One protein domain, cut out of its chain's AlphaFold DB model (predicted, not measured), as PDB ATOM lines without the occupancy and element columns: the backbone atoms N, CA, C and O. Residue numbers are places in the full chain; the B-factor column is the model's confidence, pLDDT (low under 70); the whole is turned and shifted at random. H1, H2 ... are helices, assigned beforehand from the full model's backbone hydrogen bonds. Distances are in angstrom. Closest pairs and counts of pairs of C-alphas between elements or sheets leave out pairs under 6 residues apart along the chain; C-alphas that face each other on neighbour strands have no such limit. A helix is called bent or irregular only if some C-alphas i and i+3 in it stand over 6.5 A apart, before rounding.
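This is residues 77 to 217 of the 236 residues of an uncharacterized protein of Xanthomonadaceae bacterium NML93-0399 (UniProt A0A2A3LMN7). One very long helix, H5, makes the longest axis, and two shorter helices, H1 and H4, pack on it, both running opposite ways to it. The short H2 folds back on the last residues of H1 and also packs on H5, the five-residue H3 packs on the first part of H1 and on H4, and residues 202 to 217 of H5 stick out as a bare arm. The printed part has 141 residues with five named helices, in the order H1, H2, H3, H4, H5, and no named strand; the class is all helix. The whole is loose, with a radius of gyration of the C-alphas of 19.5 A, and its outline is a rod spanning 75 by 28 by 21 A.

H1, residues 77 to 103, and H5, residues 168 to 217, are the hubs, touching three other helices each. They touch each other at a shallow tilt of 23 degrees, opposite ways; their closest C-alphas, those of Ala 77 and Leu 196, are 5.1 A apart. H1 touches H2, residues 107 to 116, with residues 98 to 102 alone, and the closest C-alphas are those of Leu 98 and Ala 110, 5.7 A apart. H1 and H2 form a helical hairpin, with a shallow tilt of 26 degrees, opposite ways. H2 touches H5 at a steep tilt of 46 degrees, the same way, and H5 touches H2 with residues 171 to 178 alone; the closest C-alphas, those of Ala 111 and Ile 175, are 6.6 A apart. H3, residues 125 to 129, touches H1 at its residues 79 to 83 alone, the C-alphas of Phe 80 and Met 127 being closest at 6.1 A. H3 only just touches H4, residues 139 to 156, with 3 pairs of C-alphas within 8 A; the closest are those of Glu 128 and Ile 149, 6.6 A apart. H4 and H5 form a second helical hairpin, opposite ways at a tilt of 35.5 degrees, only just steep. H5 touches H4 with residues 181 to 196 alone, and the closest C-alphas of the two, those of Ala 144 and Leu 192, are 6.3 A apart. The helix packing is part aligned, part crossed: two of these tilts are shallow and two steep. H1 and H4 are near each other, while H2 and H4 are apart, and so are H3 and H5. In H2, H3, H4 and H5 every O i to N i+4 pair is within hydrogen-bond range; in H1 it is 21 of 23.

H1 begins at C-alpha 77 at (-3.194, -9.531, -40.817) and measures 37.9 A from first to last C-alpha, residues 77 to 103. It is neither bent nor irregular, but only just: C-alphas 87 and 90 are 6.2 A apart. H2 follows at residues 107 to 116 and H3 at residues 125 to 129, 14.1 A and 6.2 A long. H4, residues 139 to 156, measures 25.3 A and begins at C-alpha 139 at (4.680, -5.486, -30.140). H5, residues 168 to 217, measures 73.0 A and ends at C-alpha 217 at (-10.335, -36.118, -29.478).

The two C-alphas farthest apart are those of Asp 165 and Glu 217, at 75.3 A. Residues 202 to 217 stand free, and the body without them spans 51 by 24 by 20 A. The printed part has no cut. The link from H1 to H2 is tight, those from H2 to H3 and H3 to H4 are short, and that from H4 to H5, 11 residues, is long. The mean pLDDT of the printed part is 78.1, with values under 70 at residues 117 to 122, 158 to 166 and 203 to 217.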
ATOM      1  N   ALA A  77      -4.472  -9.502 -40.114       82.50
ATOM      2  CA  ALA A  77      -3.194  -9.531 -40.817       82.50
ATOM      3  C   ALA A  77      -3.378  -9.704 -42.330       82.50
ATOM      4  O   ALA A  77      -2.774  -8.982 -43.121       82.50
ATOM      5  N   HIS A  78      -4.279 -10.601 -42.741       81.62
ATOM      6  CA  HIS A  78      -4.629 -10.764 -44.149       81.62
ATOM      7  C   HIS A  78      -5.275  -9.498 -44.739       81.62
ATOM      8  O   HIS A  78      -4.931  -9.072 -45.843       81.62
ATOM      9  N   THR A  79      -6.191  -8.875 -43.995       86.81
ATOM     10  CA  THR A  79      -6.896  -7.662 -44.436       86.81
ATOM     11  C   THR A  79      -5.940  -6.474 -44.565       86.81
ATOM     12  O   THR A  79      -5.933  -5.810 -45.597       86.81
ATOM     13  N   PHE A  80      -5.077  -6.257 -43.572       88.06
ATOM     14  CA  PHE A  80      -4.043  -5.221 -43.584       88.06
ATOM     15  C   PHE A  80      -3.046  -5.444 -44.721       88.06
ATOM     16  O   PHE A  80      -2.727  -4.506 -45.442       88.06
ATOM     17  N   GLY A  81      -2.615  -6.687 -44.962       83.44
ATOM     18  CA  GLY A  81      -1.756  -7.013 -46.103       83.44
ATOM     19  C   GLY A  81      -2.370  -6.587 -47.442       83.44
ATOM     20  O   GLY A  81      -1.684  -6.020 -48.293       83.44
ATOM     21  N   ARG A  82      -3.682  -6.790 -47.614       86.62
ATOM     22  CA  ARG A  82      -4.413  -6.358 -48.813       86.62
ATOM     23  C   ARG A  82      -4.505  -4.835 -48.924       86.62
ATOM     24  O   ARG A  82      -4.307  -4.318 -50.022       86.62
ATOM     25  N   GLU A  83      -4.775  -4.132 -47.827       86.50
ATOM     26  CA  GLU A  83      -4.786  -2.660 -47.795       86.50
ATOM     27  C   GLU A  83      -3.415  -2.076 -48.152       86.50
ATOM     28  O   GLU A  83      -3.324  -1.195 -49.003       86.50
ATOM     29  N   LEU A  84      -2.333  -2.640 -47.608       85.06
ATOM     30  CA  LEU A  84      -0.965  -2.229 -47.933       85.06
ATOM     31  C   LEU A  84      -0.645  -2.420 -49.419       85.06
ATOM     32  O   LEU A  84      -0.022  -1.553 -50.025       85.06
ATOM     33  N   LEU A  85      -1.080  -3.527 -50.035       85.25
ATOM     34  CA  LEU A  85      -0.903  -3.739 -51.478       85.25
ATOM     35  C   LEU A  85      -1.697  -2.716 -52.295       85.25
ATOM     36  O   LEU A  85      -1.177  -2.151 -53.256       85.25
ATOM     37  N   GLN A  86      -2.947  -2.461 -51.905       86.38
ATOM     38  CA  GLN A  86      -3.800  -1.472 -52.562       86.38
ATOM     39  C   GLN A  86      -3.238  -0.051 -52.433       86.38
ATOM     40  O   GLN A  86      -3.360   0.719 -53.383       86.38
ATOM     41  N   ALA A  87      -2.577   0.264 -51.317       84.25
ATOM     42  CA  ALA A  87      -1.884   1.528 -51.096       84.25
ATOM     43  C   ALA A  87      -0.543   1.625 -51.849       84.25
ATOM     44  O   ALA A  87      -0.182   2.685 -52.362       84.25
ATOM     45  N   ALA A  88       0.193   0.518 -51.978       84.69
ATOM     46  CA  ALA A  88       1.493   0.490 -52.646       84.69
ATOM     47  C   ALA A  88       1.398   0.732 -54.164       84.69
ATOM     48  O   ALA A  88       2.240   1.423 -54.732       84.69
ATOM     49  N   VAL A  89       0.376   0.193 -54.840       84.81
ATOM     50  CA  VAL A  89       0.204   0.331 -56.301       84.81
ATOM     51  C   VAL A  89       0.182   1.793 -56.786       84.81
ATOM     52  O   VAL A  89       0.969   2.130 -57.677       84.81
ATOM     53  N   PRO A  90      -0.668   2.689 -56.247       83.94
ATOM     54  CA  PRO A  90      -0.682   4.087 -56.666       83.94
ATOM     55  C   PRO A  90       0.600   4.831 -56.272       83.94
ATOM     56  O   PRO A  90       1.051   5.677 -57.043       83.94
ATOM     57  N   LEU A  91       1.224   4.495 -55.136       83.31
ATOM     58  CA  LEU A  91       2.509   5.075 -54.730       83.31
ATOM     59  C   LEU A  91       3.640   4.712 -55.698       83.31
ATOM     60  O   LEU A  91       4.388   5.593 -56.115       83.31
ATOM     61  N   MET A  92       3.733   3.447 -56.122       86.50
ATOM     62  CA  MET A  92       4.708   3.015 -57.131       86.50
ATOM     63  C   MET A  92       4.497   3.736 -58.463       86.50
ATOM     64  O   MET A  92       5.459   4.156 -59.105       86.50
ATOM     65  N   ARG A  93       3.236   3.905 -58.883       86.94
ATOM     66  CA  ARG A  93       2.913   4.645 -60.106       86.94
ATOM     67  C   ARG A  93       3.358   6.102 -60.003       86.94
ATOM     68  O   ARG A  93       4.068   6.573 -60.884       86.94
ATOM     69  N   LEU A  94       3.015   6.772 -58.904       86.06
ATOM     70  CA  LEU A  94       3.433   8.146 -58.642       86.06
ATOM     71  C   LEU A  94       4.957   8.287 -58.639       86.06
ATOM     72  O   LEU A  94       5.487   9.195 -59.272       86.06
ATOM     73  N   TYR A  95       5.665   7.384 -57.962       87.44
ATOM     74  CA  TYR A  95       7.125   7.387 -57.920       87.44
ATOM     75  C   TYR A  95       7.737   7.282 -59.324       87.44
ATOM     76  O   TYR A  95       8.629   8.055 -59.679       87.44
ATOM     77  N   ASN A  96       7.222   6.371 -60.152       89.44
ATOM     78  CA  ASN A  96       7.681   6.187 -61.528       89.44
ATOM     79  C   ASN A  96       7.378   7.402 -62.416       89.44
ATOM     80  O   ASN A  96       8.242   7.820 -63.195       89.44
ATOM     81  N   ASP A  97       6.192   7.995 -62.277       90.19
ATOM     82  CA  ASP A  97       5.799   9.198 -63.010       90.19
ATOM     83  C   ASP A  97       6.705  10.385 -62.628       90.19
ATOM     84  O   ASP A  97       7.243  11.067 -63.504       90.19
ATOM     85  N   LEU A  98       6.977  10.579 -61.331       88.69
ATOM     86  CA  LEU A  98       7.897  11.611 -60.838       88.69
ATOM     87  C   LEU A  98       9.328  11.393 -61.328       88.69
ATOM     88  O   LEU A  98       9.942  12.326 -61.842       88.69
ATOM     89  N   ASN A  99       9.851  10.170 -61.238       91.88
ATOM     90  CA  ASN A  99      11.189   9.836 -61.722       91.88
ATOM     91  C   ASN A  99      11.325  10.100 -63.233       91.88
ATOM     92  O   ASN A  99      12.329  10.651 -63.684       91.88
ATOM     93  N   THR A 100      10.296   9.767 -64.018       93.88
ATOM     94  CA  THR A 100      10.267  10.016 -65.469       93.88
ATOM     95  C   THR A 100      10.284  11.513 -65.777       93.88
ATOM     96  O   THR A 100      11.086  11.969 -66.593       93.88
ATOM     97  N   LEU A 101       9.447  12.298 -65.093       92.88
ATOM     98  CA  LEU A 101       9.391  13.752 -65.267       92.88
ATOM     99  C   LEU A 101      10.695  14.435 -64.837       92.88
ATOM    100  O   LEU A 101      11.182  15.317 -65.547       92.88
ATOM    101  N   MET A 102      11.287  14.004 -63.722       91.38
ATOM    102  CA  MET A 102      12.550  14.543 -63.212       91.38
ATOM    103  C   MET A 102      13.718  14.253 -64.159       91.38
ATOM    104  O   MET A 102      14.492  15.160 -64.461       91.38
ATOM    105  N   ARG A 103      13.814  13.034 -64.711       91.75
ATOM    106  CA  ARG A 103      14.836  12.680 -65.717       91.75
ATOM    107  C   ARG A 103      14.671  13.438 -67.033       91.75
ATOM    108  O   ARG A 103      15.661  13.733 -67.690       91.75
ATOM    109  N   ALA A 104      13.435  13.773 -67.401       92.75
ATOM    110  CA  ALA A 104      13.127  14.579 -68.578       92.75
ATOM    111  C   ALA A 104      13.290  16.098 -68.350       92.75
ATOM    112  O   ALA A 104      12.992  16.879 -69.251       92.75
ATOM    113  N   GLY A 105      13.702  16.542 -67.153       89.50
ATOM    114  CA  GLY A 105      13.835  17.964 -66.816       89.50
ATOM    115  C   GLY A 105      12.501  18.713 -66.666       89.50
ATOM    116  O   GLY A 105      12.484  19.941 -66.585       89.50
ATOM    117  N   ARG A 106      11.364  18.007 -66.594       91.06
ATOM    118  CA  ARG A 106      10.004  18.579 -66.531       91.06
ATOM    119  C   ARG A 106       9.594  18.912 -65.091       91.06
ATOM    120  O   ARG A 106       8.555  18.476 -64.599       91.06
ATOM    121  N   VAL A 107      10.411  19.717 -64.406       86.50
ATOM    122  CA  VAL A 107      10.272  20.023 -62.964       86.50
ATOM    123  C   VAL A 107       8.931  20.681 -62.626       86.50
ATOM    124  O   VAL A 107       8.315  20.352 -61.616       86.50
ATOM    125  N   ALA A 108       8.435  21.587 -63.474       85.44
ATOM    126  CA  ALA A 108       7.154  22.258 -63.247       85.44
ATOM    127  C   ALA A 108       5.963  21.284 -63.272       85.44
ATOM    128  O   ALA A 108       5.004  21.450 -62.521       85.44
ATOM    129  N   GLU A 109       6.027  20.256 -64.114       87.69
ATOM    130  CA  GLU A 109       4.987  19.233 -64.200       87.69
ATOM    131  C   GLU A 109       5.077  18.236 -63.052       87.69
ATOM    132  O   GLU A 109       4.052  17.886 -62.476       87.69
ATOM    133  N   ALA A 110       6.295  17.855 -62.655       87.19
ATOM    134  CA  ALA A 110       6.511  17.060 -61.452       87.19
ATOM    135  C   ALA A 110       5.978  17.784 -60.202       87.19
ATOM    136  O   ALA A 110       5.266  17.182 -59.406       87.19
ATOM    137  N   ALA A 111       6.218  19.093 -60.067       83.56
ATOM    138  CA  ALA A 111       5.689  19.896 -58.962       83.56
ATOM    139  C   ALA A 111       4.149  19.921 -58.936       83.56
ATOM    140  O   ALA A 111       3.540  19.806 -57.868       83.56
ATOM    141  N   ARG A 112       3.508  20.033 -60.110       84.69
ATOM    142  CA  ARG A 112       2.043  19.940 -60.241       84.69
ATOM    143  C   ARG A 112       1.535  18.558 -59.850       84.69
ATOM    144  O   ARG A 112       0.568  18.477 -59.101       84.69
ATOM    145  N   LEU A 113       2.202  17.496 -60.305       85.12
ATOM    146  CA  LEU A 113       1.844  16.123 -59.967       85.12
ATOM    147  C   LEU A 113       1.917  15.902 -58.451       85.12
ATOM    148  O   LEU A 113       0.921  15.513 -57.851       85.12
ATOM    149  N   VAL A 114       3.035  16.264 -57.818       80.44
ATOM    150  CA  VAL A 114       3.215  16.195 -56.360       80.44
ATOM    151  C   VAL A 114       2.130  16.966 -55.597       80.44
ATOM    152  O   VAL A 114       1.588  16.449 -54.624       80.44
ATOM    153  N   SER A 115       1.790  18.176 -56.047       76.12
ATOM    154  CA  SER A 115       0.762  19.012 -55.403       76.12
ATOM    155  C   SER A 115      -0.657  18.466 -55.615       76.12
ATOM    156  O   SER A 115      -1.543  18.708 -54.801       76.12
ATOM    157  N   SER A 116      -0.882  17.735 -56.714       73.38
ATOM    158  CA  SER A 116      -2.175  17.130 -57.057       73.38
ATOM    159  C   SER A 116      -2.444  15.814 -56.329       73.38
ATOM    160  O   SER A 116      -3.605  15.481 -56.101       73.38
ATOM    161  N   VAL A 117      -1.401  15.093 -55.902       66.00
ATOM    162  CA  VAL A 117      -1.544  13.926 -55.018       66.00
ATOM    163  C   VAL A 117      -1.716  14.397 -53.572       66.00
ATOM    164  O   VAL A 117      -0.901  14.151 -52.688       66.00
ATOM    165  N   GLY A 118      -2.804  15.126 -53.348       55.81
ATOM    166  CA  GLY A 118      -3.411  15.313 -52.043       55.81
ATOM    167  C   GLY A 118      -4.553  14.320 -51.916       55.81
ATOM    168  O   GLY A 118      -5.549  14.440 -52.622       55.81
ATOM    169  N   GLY A 119      -4.415  13.346 -51.020       50.19
ATOM    170  CA  GLY A 119      -5.514  12.446 -50.688       50.19
ATOM    171  C   GLY A 119      -5.549  11.142 -51.478       50.19
ATOM    172  O   GLY A 119      -6.531  10.844 -52.155       50.19
ATOM    173  N   GLY A 120      -4.573  10.266 -51.226       51.28
ATOM    174  CA  GLY A 120      -4.858   8.828 -51.144       51.28
ATOM    175  C   GLY A 120      -5.829   8.549 -49.985       51.28
ATOM    176  O   GLY A 120      -5.497   7.864 -49.027       51.28
ATOM    177  N   GLN A 121      -7.012   9.160 -49.985       52.97
ATOM    178  CA  GLN A 121      -7.986   8.943 -48.928       52.97
ATOM    179  C   GLN A 121      -8.549   7.527 -49.074       52.97
ATOM    180  O   GLN A 121      -9.011   7.140 -50.145       52.97
ATOM    181  N   GLY A 122      -8.494   6.754 -47.988       58.94
ATOM    182  CA  GLY A 122      -9.249   5.509 -47.850       58.94
ATOM    183  C   GLY A 122      -8.526   4.198 -48.179       58.94
ATOM    184  O   GLY A 122      -9.188   3.163 -48.232       58.94
ATOM    185  N   GLN A 123      -7.206   4.187 -48.386       71.25
ATOM    186  CA  GLN A 123      -6.494   2.942 -48.738       71.25
ATOM    187  C   GLN A 123      -6.065   2.116 -47.513       71.25
ATOM    188  O   GLN A 123      -6.047   0.896 -47.608       71.25
ATOM    189  N   LEU A 124      -5.810   2.754 -46.362       81.56
ATOM    190  CA  LEU A 124      -5.502   2.088 -45.082       81.56
ATOM    191  C   LEU A 124      -6.661   2.185 -44.068       81.56
ATOM    192  O   LEU A 124      -6.448   2.292 -42.861       81.56
ATOM    193  N   THR A 125      -7.906   2.193 -44.553       84.38
ATOM    194  CA  THR A 125      -9.091   2.500 -43.730       84.38
ATOM    195  C   THR A 125      -9.284   1.508 -42.580       84.38
ATOM    196  O   THR A 125      -9.677   1.897 -41.478       84.38
ATOM    197  N   MET A 126      -9.062   0.215 -42.813       85.44
ATOM    198  CA  MET A 126      -9.205  -0.813 -41.788       85.44
ATOM    199  C   MET A 126      -8.049  -0.755 -40.793       85.44
ATOM    200  O   MET A 126      -8.300  -0.866 -39.594       85.44
ATOM    201  N   MET A 127      -6.816  -0.546 -41.264       86.69
ATOM    202  CA  MET A 127      -5.656  -0.333 -40.391       86.69
ATOM    203  C   MET A 127      -5.878   0.858 -39.450       86.69
ATOM    204  O   MET A 127      -5.683   0.722 -38.247       86.69
ATOM    205  N   GLU A 128      -6.373   1.987 -39.962       86.00
ATOM    206  CA  GLU A 128      -6.706   3.170 -39.158       86.00
ATOM    207  C   GLU A 128      -7.811   2.885 -38.131       86.00
ATOM    208  O   GLU A 128      -7.675   3.223 -36.958       86.00
ATOM    209  N   ARG A 129      -8.898   2.216 -38.540       87.06
ATOM    210  CA  ARG A 129     -10.019   1.880 -37.638       87.06
ATOM    211  C   ARG A 129      -9.647   0.887 -36.542       87.06
ATOM    212  O   ARG A 129     -10.311   0.849 -35.510       87.06
ATOM    213  N   MET A 130      -8.658   0.038 -36.798       84.88
ATOM    214  CA  MET A 130      -8.234  -1.025 -35.889       84.88
ATOM    215  C   MET A 130      -6.933  -0.690 -35.155       84.88
ATOM    216  O   MET A 130      -6.432  -1.542 -34.425       84.88
ATOM    217  N   ALA A 131      -6.406   0.531 -35.296       82.06
ATOM    218  CA  ALA A 131      -5.178   0.965 -34.629       82.06
ATOM    219  C   ALA A 131      -5.248   0.809 -33.098       82.06
ATOM    220  O   ALA A 131      -4.266   0.416 -32.474       82.06
ATOM    221  N   ASP A 132      -6.431   1.014 -32.513       80.06
ATOM    222  CA  ASP A 132      -6.680   0.852 -31.072       80.06
ATOM    223  C   ASP A 132      -6.980  -0.604 -30.661       80.06
ATOM    224  O   ASP A 132      -7.247  -0.886 -29.495       80.06
ATOM    225  N   ARG A 133      -7.016  -1.543 -31.618       79.88
ATOM    226  CA  ARG A 133      -7.460  -2.937 -31.431       79.88
ATOM    227  C   ARG A 133      -6.485  -3.931 -32.057       79.88
ATOM    228  O   ARG A 133      -6.881  -4.833 -32.794       79.88
ATOM    229  N   LEU A 134      -5.204  -3.776 -31.734       81.62
ATOM    230  CA  LEU A 134      -4.117  -4.646 -32.199       81.62
ATOM    231  C   LEU A 134      -3.893  -5.871 -31.289       81.62
ATOM    232  O   LEU A 134      -2.814  -6.460 -31.275       81.62
ATOM    233  N   ASP A 135      -4.930  -6.291 -30.558       77.94
ATOM    234  CA  ASP A 135      -4.887  -7.479 -29.705       77.94
ATOM    235  C   ASP A 135      -4.569  -8.736 -30.532       77.94
ATOM    236  O   ASP A 135      -5.271  -9.076 -31.489       77.94
ATOM    237  N   GLY A 136      -3.522  -9.461 -30.133       76.62
ATOM    238  CA  GLY A 136      -3.055 -10.668 -30.823       76.62
ATOM    239  C   GLY A 136      -1.965 -10.430 -31.876       76.62
ATOM    240  O   GLY A 136      -1.500 -11.399 -32.479       76.62
ATOM    241  N   PHE A 137      -1.530  -9.183 -32.076       81.69
ATOM    242  CA  PHE A 137      -0.269  -8.859 -32.746       81.69
ATOM    243  C   PHE A 137       0.878  -8.790 -31.734       81.69
ATOM    244  O   PHE A 137       0.680  -8.449 -30.572       81.69
ATOM    245  N   THR A 138       2.091  -9.119 -32.177       84.19
ATOM    246  CA  THR A 138       3.301  -8.865 -31.378       84.19
ATOM    247  C   THR A 138       3.587  -7.366 -31.309       84.19
ATOM    248  O   THR A 138       3.247  -6.637 -32.244       84.19
ATOM    249  N   ASP A 139       4.290  -6.902 -30.274       82.19
ATOM    250  CA  ASP A 139       4.680  -5.486 -30.140       82.19
ATOM    251  C   ASP A 139       5.391  -4.963 -31.394       82.19
ATOM    252  O   ASP A 139       5.112  -3.868 -31.880       82.19
ATOM    253  N   ARG A 140       6.262  -5.791 -31.987       81.00
ATOM    254  CA  ARG A 140       6.962  -5.468 -33.235       81.00
ATOM    255  C   ARG A 140       5.990  -5.226 -34.394       81.00
ATOM    256  O   ARG A 140       6.177  -4.279 -35.153       81.00
ATOM    257  N   GLN A 141       4.971  -6.070 -34.541       81.38
ATOM    258  CA  GLN A 141       3.955  -5.919 -35.586       81.38
ATOM    259  C   GLN A 141       3.059  -4.714 -35.318       81.38
ATOM    260  O   GLN A 141       2.784  -3.957 -36.242       81.38
ATOM    261  N   ALA A 142       2.651  -4.499 -34.067       82.81
ATOM    262  CA  ALA A 142       1.833  -3.355 -33.694       82.81
ATOM    263  C   ALA A 142       2.553  -2.031 -33.994       82.81
ATOM    264  O   ALA A 142       1.989  -1.156 -34.648       82.81
ATOM    265  N   VAL A 143       3.833  -1.917 -33.623       84.12
ATOM    266  CA  VAL A 143       4.668  -0.752 -33.956       84.12
ATOM    267  C   VAL A 143       4.799  -0.576 -35.469       84.12
ATOM    268  O   VAL A 143       4.661   0.539 -35.966       84.12
ATOM    269  N   ALA A 144       5.021  -1.654 -36.224       81.75
ATOM    270  CA  ALA A 144       5.122  -1.578 -37.682       81.75
ATOM    271  C   ALA A 144       3.806  -1.119 -38.343       81.75
ATOM    272  O   ALA A 144       3.839  -0.290 -39.251       81.75
ATOM    273  N   ILE A 145       2.653  -1.587 -37.853       82.56
ATOM    274  CA  ILE A 145       1.319  -1.150 -38.297       82.56
ATOM    275  C   ILE A 145       1.120   0.342 -38.014       82.56
ATOM    276  O   ILE A 145       0.743   1.092 -38.914       82.56
ATOM    277  N   LEU A 146       1.416   0.794 -36.793       85.00
ATOM    278  CA  LEU A 146       1.288   2.202 -36.410       85.00
ATOM    279  C   LEU A 146       2.234   3.103 -37.214       85.00
ATOM    280  O   LEU A 146       1.830   4.180 -37.652       85.00
ATOM    281  N   ASN A 147       3.461   2.648 -37.475       81.94
ATOM    282  CA  ASN A 147       4.412   3.357 -38.329       81.94
ATOM    283  C   ASN A 147       3.901   3.471 -39.771       81.94
ATOM    284  O   ASN A 147       3.964   4.554 -40.352       81.94
ATOM    285  N   ALA A 148       3.348   2.393 -40.333       83.25
ATOM    286  CA  ALA A 148       2.760   2.410 -41.670       83.25
ATOM    287  C   ALA A 148       1.590   3.406 -41.765       83.25
ATOM    288  O   ALA A 148       1.542   4.199 -42.705       83.25
ATOM    289  N   ILE A 149       0.703   3.435 -40.761       84.81
ATOM    290  CA  ILE A 149      -0.393   4.416 -40.666       84.81
ATOM    291  C   ILE A 149       0.161   5.843 -40.546       84.81
ATOM    292  O   ILE A 149      -0.303   6.756 -41.228       84.81
ATOM    293  N   GLY A 150       1.168   6.056 -39.697       83.38
ATOM    294  CA  GLY A 150       1.787   7.364 -39.492       83.38
ATOM    295  C   GLY A 150       2.393   7.931 -40.776       83.38
ATOM    296  O   GLY A 150       2.132   9.083 -41.127       83.38
ATOM    297  N   ILE A 151       3.142   7.111 -41.511       83.00
ATOM    298  CA  ILE A 151       3.766   7.494 -42.781       83.00
ATOM    299  C   ILE A 151       2.711   7.714 -43.860       83.00
ATOM    300  O   ILE A 151       2.766   8.713 -44.577       83.00
ATOM    301  N   TRP A 152       1.702   6.846 -43.934       84.56
ATOM    302  CA  TRP A 152       0.575   7.044 -44.839       84.56
ATOM    303  C   TRP A 152      -0.120   8.381 -44.596       84.56
ATOM    304  O   TRP A 152      -0.341   9.135 -45.535       84.56
ATOM    305  N   ASN A 153      -0.378   8.733 -43.337       81.56
ATOM    306  CA  ASN A 153      -0.985  10.010 -42.969       81.56
ATOM    307  C   ASN A 153      -0.107  11.220 -43.320       81.56
ATOM    308  O   ASN A 153      -0.630  12.291 -43.629       81.56
ATOM    309  N   GLN A 154       1.219  11.080 -43.286       80.06
ATOM    310  CA  GLN A 154       2.143  12.122 -43.745       80.06
ATOM    311  C   GLN A 154       2.137  12.256 -45.273       80.06
ATOM    312  O   GLN A 154       2.129  13.371 -45.796       80.06
ATOM    313  N   LEU A 155       2.071  11.137 -45.995       78.44
ATOM    314  CA  LEU A 155       1.955  11.121 -47.451       78.44
ATOM    315  C   LEU A 155       0.571  11.573 -47.938       78.44
ATOM    316  O   LEU A 155       0.466  12.227 -48.968       78.44
ATOM    317  N   ALA A 156      -0.499  11.297 -47.204       74.56
ATOM    318  CA  ALA A 156      -1.848  11.698 -47.582       74.56
ATOM    319  C   ALA A 156      -2.052  13.220 -47.508       74.56
ATOM    320  O   ALA A 156      -2.919  13.757 -48.205       74.56
ATOM    321  N   LYS A 157      -1.246  13.923 -46.698       74.31
ATOM    322  CA  LYS A 157      -1.266  15.385 -46.626       74.31
ATOM    323  C   LYS A 157      -0.800  15.972 -47.963       74.31
ATOM    324  O   LYS A 157       0.291  15.621 -48.424       74.31
ATOM    325  N   PRO A 158      -1.593  16.870 -48.580       66.81
ATOM    326  CA  PRO A 158      -1.136  17.591 -49.753       66.81
ATOM    327  C   PRO A 158       0.103  18.390 -49.367       66.81
ATOM    328  O   PRO A 158       0.114  19.082 -48.344       66.81
ATOM    329  N   LEU A 159       1.140  18.318 -50.196       66.06
ATOM    330  CA  LEU A 159       2.168  19.344 -50.137       66.06
ATOM    331  C   LEU A 159       1.483  20.657 -50.511       66.06
ATOM    332  O   LEU A 159       0.757  20.709 -51.508       66.06
ATOM    333  N   SER A 160       1.646  21.689 -49.672       61.84
ATOM    334  CA  SER A 160       1.156  23.032 -49.989       61.84
ATOM    335  C   SER A 160       1.546  23.346 -51.428       61.84
ATOM    336  O   SER A 160       2.677  23.010 -51.796       61.84
ATOM    337  N   PRO A 161       0.634  23.914 -52.243       60.56
ATOM    338  CA  PRO A 161       0.885  24.112 -53.660       60.56
ATOM    339  C   PRO A 161       2.248  24.769 -53.789       60.56
ATOM    340  O   PRO A 161       2.454  25.863 -53.261       60.56
ATOM    341  N   ILE A 162       3.196  24.045 -54.394       60.62
ATOM    342  CA  ILE A 162       4.545  24.555 -54.602       60.62
ATOM    343  C   ILE A 162       4.340  25.741 -55.534       60.62
ATOM    344  O   ILE A 162       4.096  25.553 -56.728       60.62
ATOM    345  N   ALA A 163       4.290  26.944 -54.959       55.16
ATOM    346  CA  ALA A 163       3.865  28.121 -55.688       55.16
ATOM    347  C   ALA A 163       4.757  28.282 -56.921       55.16
ATOM    348  O   ALA A 163       5.951  27.959 -56.896       55.16
ATOM    349  N   ALA A 164       4.183  28.809 -58.001       56.38
ATOM    350  CA  ALA A 164       4.934  29.154 -59.206       56.38
ATOM    351  C   ALA A 164       6.050  30.189 -58.943       56.38
ATOM    352  O   ALA A 164       6.876  30.410 -59.828       56.38
ATOM    353  N   ASP A 165       6.120  30.720 -57.720       60.25
ATOM    354  CA  ASP A 165       7.096  31.693 -57.232       60.25
ATOM    355  C   ASP A 165       8.198  31.062 -56.354       60.25
ATOM    356  O   ASP A 165       9.134  31.740 -55.943       60.25
ATOM    357  N   VAL A 166       8.124  29.754 -56.062       68.88
ATOM    358  CA  VAL A 166       9.174  29.028 -55.323       68.88
ATOM    359  C   VAL A 166      10.407  28.864 -56.210       68.88
ATOM    360  O   VAL A 166      10.260  28.447 -57.360       68.88
ATOM    361  N   ASP A 167      11.602  29.127 -55.678       80.25
ATOM    362  CA  ASP A 167      12.875  28.928 -56.385       80.25
ATOM    363  C   ASP A 167      12.972  27.532 -57.028       80.25
ATOM    364  O   ASP A 167      12.566  26.528 -56.437       80.25
ATOM    365  N   GLN A 168      13.521  27.454 -58.243       80.00
ATOM    366  CA  GLN A 168      13.594  26.208 -59.007       80.00
ATOM    367  C   GLN A 168      14.378  25.122 -58.256       80.00
ATOM    368  O   GLN A 168      13.971  23.958 -58.290       80.00
ATOM    369  N   ASN A 169      15.441  25.487 -57.530       83.00
ATOM    370  CA  ASN A 169      16.206  24.521 -56.736       83.00
ATOM    371  C   ASN A 169      15.384  23.999 -55.559       83.00
ATOM    372  O   ASN A 169      15.390  22.797 -55.291       83.00
ATOM    373  N   LEU A 170      14.619  24.872 -54.901       82.56
ATOM    374  CA  LEU A 170      13.726  24.469 -53.820       82.56
ATOM    375  C   LEU A 170      12.618  23.525 -54.324       82.56
ATOM    376  O   LEU A 170      12.296  22.552 -53.648       82.56
ATOM    377  N   ARG A 171      12.088  23.715 -55.544       83.00
ATOM    378  CA  ARG A 171      11.129  22.753 -56.138       83.00
ATOM    379  C   ARG A 171      11.746  21.381 -56.352       83.00
ATOM    380  O   ARG A 171      11.122  20.378 -56.019       83.00
ATOM    381  N   VAL A 172      12.959  21.338 -56.904       86.00
ATOM    382  CA  VAL A 172      13.697  20.087 -57.115       86.00
ATOM    383  C   VAL A 172      13.924  19.371 -55.785       86.00
ATOM    384  O   VAL A 172      13.669  18.174 -55.703       86.00
ATOM    385  N   GLN A 173      14.326  20.098 -54.736       86.25
ATOM    386  CA  GLN A 173      14.512  19.537 -53.395       86.25
ATOM    387  C   GLN A 173      13.212  18.975 -52.813       86.25
ATOM    388  O   GLN A 173      13.212  17.857 -52.310       86.25
ATOM    389  N   LEU A 174      12.095  19.701 -52.925       83.94
ATOM    390  CA  LEU A 174      10.796  19.240 -52.422       83.94
ATOM    391  C   LEU A 174      10.291  17.995 -53.163       83.94
ATOM    392  O   LEU A 174       9.775  17.074 -52.534       83.94
ATOM    393  N   ILE A 175      10.460  17.937 -54.489       86.38
ATOM    394  CA  ILE A 175      10.102  16.752 -55.281       86.38
ATOM    395  C   ILE A 175      11.000  15.571 -54.901       86.38
ATOM    396  O   ILE A 175      10.496  14.471 -54.695       86.38
ATOM    397  N   ALA A 176      12.311  15.793 -54.769       87.19
ATOM    398  CA  ALA A 176      13.257  14.754 -54.374       87.19
ATOM    399  C   ALA A 176      12.949  14.210 -52.972       87.19
ATOM    400  O   ALA A 176      12.872  12.997 -52.801       87.19
ATOM    401  N   GLN A 177      12.684  15.090 -52.001       86.12
ATOM    402  CA  GLN A 177      12.264  14.690 -50.659       86.12
ATOM    403  C   GLN A 177      10.991  13.849 -50.719       86.12
ATOM    404  O   GLN A 177      10.924  12.778 -50.128       86.12
ATOM    405  N   ARG A 178      10.004  14.281 -51.509       85.19
ATOM    406  CA  ARG A 178       8.759  13.533 -51.654       85.19
ATOM    407  C   ARG A 178       8.973  12.148 -52.262       85.19
ATOM    408  O   ARG A 178       8.307  11.202 -51.856       85.19
ATOM    409  N   MET A 179       9.878  12.021 -53.228       86.75
ATOM    410  CA  MET A 179      10.246  10.724 -53.797       86.75
ATOM    411  C   MET A 179      10.911   9.817 -52.755       86.75
ATOM    412  O   MET A 179      10.584   8.635 -52.718       86.75
ATOM    413  N   VAL A 180      11.775  10.363 -51.892       88.12
ATOM    414  CA  VAL A 180      12.381   9.625 -50.768       88.12
ATOM    415  C   VAL A 180      11.313   9.153 -49.781       88.12
ATOM    416  O   VAL A 180      11.305   7.982 -49.414       88.12
ATOM    417  N   ASP A 181      10.369  10.020 -49.408       84.94
ATOM    418  CA  ASP A 181       9.284   9.659 -48.487       84.94
ATOM    419  C   ASP A 181       8.412   8.523 -49.059       84.94
ATOM    420  O   ASP A 181       8.003   7.613 -48.336       84.94
ATOM    421  N   ILE A 182       8.129   8.557 -50.370       85.75
ATOM    422  CA  ILE A 182       7.370   7.505 -51.063       85.75
ATOM    423  C   ILE A 182       8.151   6.185 -51.080       85.75
ATOM    424  O   ILE A 182       7.572   5.138 -50.794       85.75
ATOM    425  N   ASP A 183       9.446   6.220 -51.399       86.19
ATOM    426  CA  ASP A 183      10.302   5.029 -51.433       86.19
ATOM    427  C   ASP A 183      10.401   4.368 -50.048       86.19
ATOM    428  O   ASP A 183      10.185   3.163 -49.901       86.19
ATOM    429  N   GLN A 184      10.594   5.175 -49.001       85.81
ATOM    430  CA  GLN A 184      10.611   4.705 -47.619       85.81
ATOM    431  C   GLN A 184       9.271   4.076 -47.205       85.81
ATOM    432  O   GLN A 184       9.251   3.034 -46.545       85.81
ATOM    433  N   ALA A 185       8.143   4.669 -47.606       85.25
ATOM    434  CA  ALA A 185       6.826   4.101 -47.332       85.25
ATOM    435  C   ALA A 185       6.625   2.745 -48.020       85.25
ATOM    436  O   ALA A 185       6.121   1.811 -47.397       85.25
ATOM    437  N   LEU A 186       7.053   2.609 -49.280       84.56
ATOM    438  CA  LEU A 186       6.975   1.350 -50.023       84.56
ATOM    439  C   LEU A 186       7.816   0.246 -49.370       84.56
ATOM    440  O   LEU A 186       7.360  -0.897 -49.286       84.56
ATOM    441  N   LEU A 187       9.006   0.585 -48.870       86.81
ATOM    442  CA  LEU A 187       9.855  -0.345 -48.127       86.81
ATOM    443  C   LEU A 187       9.164  -0.828 -46.845       86.81
ATOM    444  O   LEU A 187       9.059  -2.031 -46.616       86.81
ATOM    445  N   ILE A 188       8.608   0.094 -46.061       81.94
ATOM    446  CA  ILE A 188       7.902  -0.237 -44.814       81.94
ATOM    447  C   ILE A 188       6.643  -1.064 -45.088       81.94
ATOM    448  O   ILE A 188       6.358  -2.012 -44.358       81.94
ATOM    449  N   PHE A 189       5.902  -0.759 -46.154       84.69
ATOM    450  CA  PHE A 189       4.736  -1.550 -46.554       84.69
ATOM    451  C   PHE A 189       5.125  -2.977 -46.921       84.69
ATOM    452  O   PHE A 189       4.425  -3.913 -46.534       84.69
ATOM    453  N   ARG A 190       6.247  -3.155 -47.623       85.56
ATOM    454  CA  ARG A 190       6.773  -4.476 -47.961       85.56
ATOM    455  C   ARG A 190       7.202  -5.253 -46.717       85.56
ATOM    456  O   ARG A 190       6.778  -6.393 -46.550       85.56
ATOM    457  N   GLU A 191       7.999  -4.651 -45.841       83.06
ATOM    458  CA  GLU A 191       8.445  -5.302 -44.600       83.06
ATOM    459  C   GLU A 191       7.256  -5.701 -43.719       83.06
ATOM    460  O   GLU A 191       7.197  -6.813 -43.190       83.06
ATOM    461  N   LEU A 192       6.260  -4.819 -43.603       86.06
ATOM    462  CA  LEU A 192       5.044  -5.116 -42.863       86.06
ATOM    463  C   LEU A 192       4.239  -6.241 -43.527       86.06
ATOM    464  O   LEU A 192       3.744  -7.117 -42.826       86.06
ATOM    465  N   GLN A 193       4.133  -6.279 -44.857       85.06
ATOM    466  CA  GLN A 193       3.493  -7.398 -45.558       85.06
ATOM    467  C   GLN A 193       4.180  -8.731 -45.274       85.06
ATOM    468  O   GLN A 193       3.487  -9.721 -45.048       85.06
ATOM    469  N   GLU A 194       5.513  -8.765 -45.256       83.31
ATOM    470  CA  GLU A 194       6.281  -9.969 -44.931       83.31
ATOM    471  C   GLU A 194       5.985 -10.429 -43.488       83.31
ATOM    472  O   GLU A 194       5.646 -11.596 -43.274       83.31
ATOM    473  N   LEU A 195       5.972  -9.501 -42.522       82.94
ATOM    474  CA  LEU A 195       5.626  -9.788 -41.121       82.94
ATOM    475  C   LEU A 195       4.179 -10.277 -40.938       82.94
ATOM    476  O   LEU A 195       3.918 -11.179 -40.138       82.94
ATOM    477  N   LEU A 196       3.226  -9.684 -41.660       82.50
ATOM    478  CA  LEU A 196       1.813 -10.070 -41.608       82.50
ATOM    479  C   LEU A 196       1.566 -11.411 -42.304       82.50
ATOM    480  O   LEU A 196       0.744 -12.203 -41.841       82.50
ATOM    481  N   ALA A 197       2.285 -11.695 -43.392       78.81
ATOM    482  CA  ALA A 197       2.222 -12.974 -44.087       78.81
ATOM    483  C   ALA A 197       2.785 -14.108 -43.223       78.81
ATOM    484  O   ALA A 197       2.179 -15.179 -43.154       78.81
ATOM    485  N   GLU A 198       3.896 -13.872 -42.520       80.00
ATOM    486  CA  GLU A 198       4.460 -14.827 -41.564       80.00
ATOM    487  C   GLU A 198       3.470 -15.138 -40.435       80.00
ATOM    488  O   GLU A 198       3.236 -16.304 -40.119       80.00
ATOM    489  N   GLN A 199       2.804 -14.116 -39.893       78.81
ATOM    490  CA  GLN A 199       1.785 -14.285 -38.858       78.81
ATOM    491  C   GLN A 199       0.547 -15.026 -39.367       78.81
ATOM    492  O   GLN A 199       0.085 -15.970 -38.727       78.81
ATOM    493  N   ALA A 200       0.016 -14.644 -40.532       74.81
ATOM    494  CA  ALA A 200      -1.120 -15.323 -41.145       74.81
ATOM    495  C   ALA A 200      -0.798 -16.799 -41.430       74.81
ATOM    496  O   ALA A 200      -1.641 -17.667 -41.208       74.81
ATOM    497  N   LYS A 201       0.438 -17.096 -41.849       74.50
ATOM    498  CA  LYS A 201       0.936 -18.459 -42.054       74.50
ATOM    499  C   LYS A 201       1.045 -19.215 -40.728       74.50
ATOM    500  O   LYS A 201       0.469 -20.291 -40.614       74.50
ATOM    501  N   ALA A 202       1.712 -18.656 -39.720       70.00
ATOM    502  CA  ALA A 202       1.866 -19.275 -38.400       70.00
ATOM    503  C   ALA A 202       0.510 -19.601 -37.749       70.00
ATOM    504  O   ALA A 202       0.331 -20.666 -37.161       70.00
ATOM    505  N   LEU A 203      -0.474 -18.719 -37.924       65.94
ATOM    506  CA  LEU A 203      -1.833 -18.898 -37.416       65.94
ATOM    507  C   LEU A 203      -2.682 -19.835 -38.295       65.94
ATOM    508  O   LEU A 203      -3.545 -20.541 -37.775       65.94
ATOM    509  N   GLY A 204      -2.405 -19.911 -39.601       58.53
ATOM    510  CA  GLY A 204      -2.930 -20.941 -40.502       58.53
ATOM    511  C   GLY A 204      -2.451 -22.351 -40.129       58.53
ATOM    512  O   GLY A 204      -3.270 -23.260 -40.029       58.53
ATOM    513  N   PHE A 205      -1.166 -22.508 -39.790       45.78
ATOM    514  CA  PHE A 205      -0.603 -23.757 -39.251       45.78
ATOM    515  C   PHE A 205      -1.124 -24.089 -37.840       45.78
ATOM    516  O   PHE A 205      -1.292 -25.260 -37.501       45.78
ATOM    517  N   ALA A 206      -1.444 -23.081 -37.020       47.91
ATOM    518  CA  ALA A 206      -2.094 -23.293 -35.724       47.91
ATOM    519  C   ALA A 206      -3.549 -23.793 -35.860       47.91
ATOM    520  O   ALA A 206      -4.053 -24.476 -34.965       47.91
ATOM    521  N   ARG A 207      -4.219 -23.490 -36.981       50.22
ATOM    522  CA  ARG A 207      -5.566 -23.987 -37.288       50.22
ATOM    523  C   ARG A 207      -5.553 -25.443 -37.762       50.22
ATOM    524  O   ARG A 207      -6.449 -26.183 -37.379       50.22
ATOM    525  N   GLU A 208      -4.538 -25.866 -38.518       48.28
ATOM    526  CA  GLU A 208      -4.377 -27.274 -38.927       48.28
ATOM    527  C   GLU A 208      -4.065 -28.195 -37.740       48.28
ATOM    528  O   GLU A 208      -4.745 -29.205 -37.575       48.28
ATOM    529  N   ARG A 209      -3.159 -27.805 -36.828       45.41
ATOM    530  CA  ARG A 209      -2.859 -28.628 -35.637       45.41
ATOM    531  C   ARG A 209      -4.061 -28.808 -34.702       45.41
ATOM    532  O   ARG A 209      -4.302 -29.909 -34.228       45.41
ATOM    533  N   LYS A 210      -4.874 -27.766 -34.488       51.81
ATOM    534  CA  LYS A 210      -6.069 -27.880 -33.630       51.81
ATOM    535  C   LYS A 210      -7.209 -28.669 -34.272       51.81
ATOM    536  O   LYS A 210      -8.003 -29.248 -33.544       51.81
ATOM    537  N   VAL A 211      -7.327 -28.704 -35.601       50.69
ATOM    538  CA  VAL A 211      -8.362 -29.514 -36.266       50.69
ATOM    539  C   VAL A 211      -8.011 -30.998 -36.214       50.69
ATOM    540  O   VAL A 211      -8.908 -31.797 -35.973       50.69
ATOM    541  N   GLU A 212      -6.736 -31.366 -36.363       51.91
ATOM    542  CA  GLU A 212      -6.287 -32.751 -36.164       51.91
ATOM    543  C   GLU A 212      -6.451 -33.198 -34.710       51.91
ATOM    544  O   GLU A 212      -6.972 -34.285 -34.472       51.91
ATOM    545  N   ASP A 213      -6.120 -32.344 -33.738       54.53
ATOM    546  CA  ASP A 213      -6.306 -32.659 -32.318       54.53
ATOM    547  C   ASP A 213      -7.796 -32.762 -31.934       54.53
ATOM    548  O   ASP A 213      -8.178 -33.689 -31.224       54.53
ATOM    549  N   ILE A 214      -8.666 -31.884 -32.457       52.47
ATOM    550  CA  ILE A 214     -10.126 -31.953 -32.241       52.47
ATOM    551  C   ILE A 214     -10.742 -33.153 -32.971       52.47
ATOM    552  O   ILE A 214     -11.682 -33.767 -32.465       52.47
ATOM    553  N   ALA A 215     -10.245 -33.501 -34.161       56.31
ATOM    554  CA  ALA A 215     -10.677 -34.697 -34.874       56.31
ATOM    555  C   ALA A 215     -10.271 -35.956 -34.103       56.31
ATOM    556  O   ALA A 215     -11.112 -36.835 -33.940       56.31
ATOM    557  N   ARG A 216      -9.041 -35.992 -33.567       65.31
ATOM    558  CA  ARG A 216      -8.522 -37.089 -32.745       65.31
ATOM    559  C   ARG A 216      -9.300 -37.236 -31.435       65.31
ATOM    560  O   ARG A 216      -9.757 -38.334 -31.136       65.31
ATOM    561  N   GLU A 217      -9.548 -36.137 -30.723       60.91
ATOM    562  CA  GLU A 217     -10.335 -36.118 -29.478       60.91
ATOM    563  C   GLU A 217     -11.800 -36.528 -29.723       60.91
ATOM    564  O   GLU A 217     -12.394 -37.255 -28.927       60.91
TER     565      GLU A 217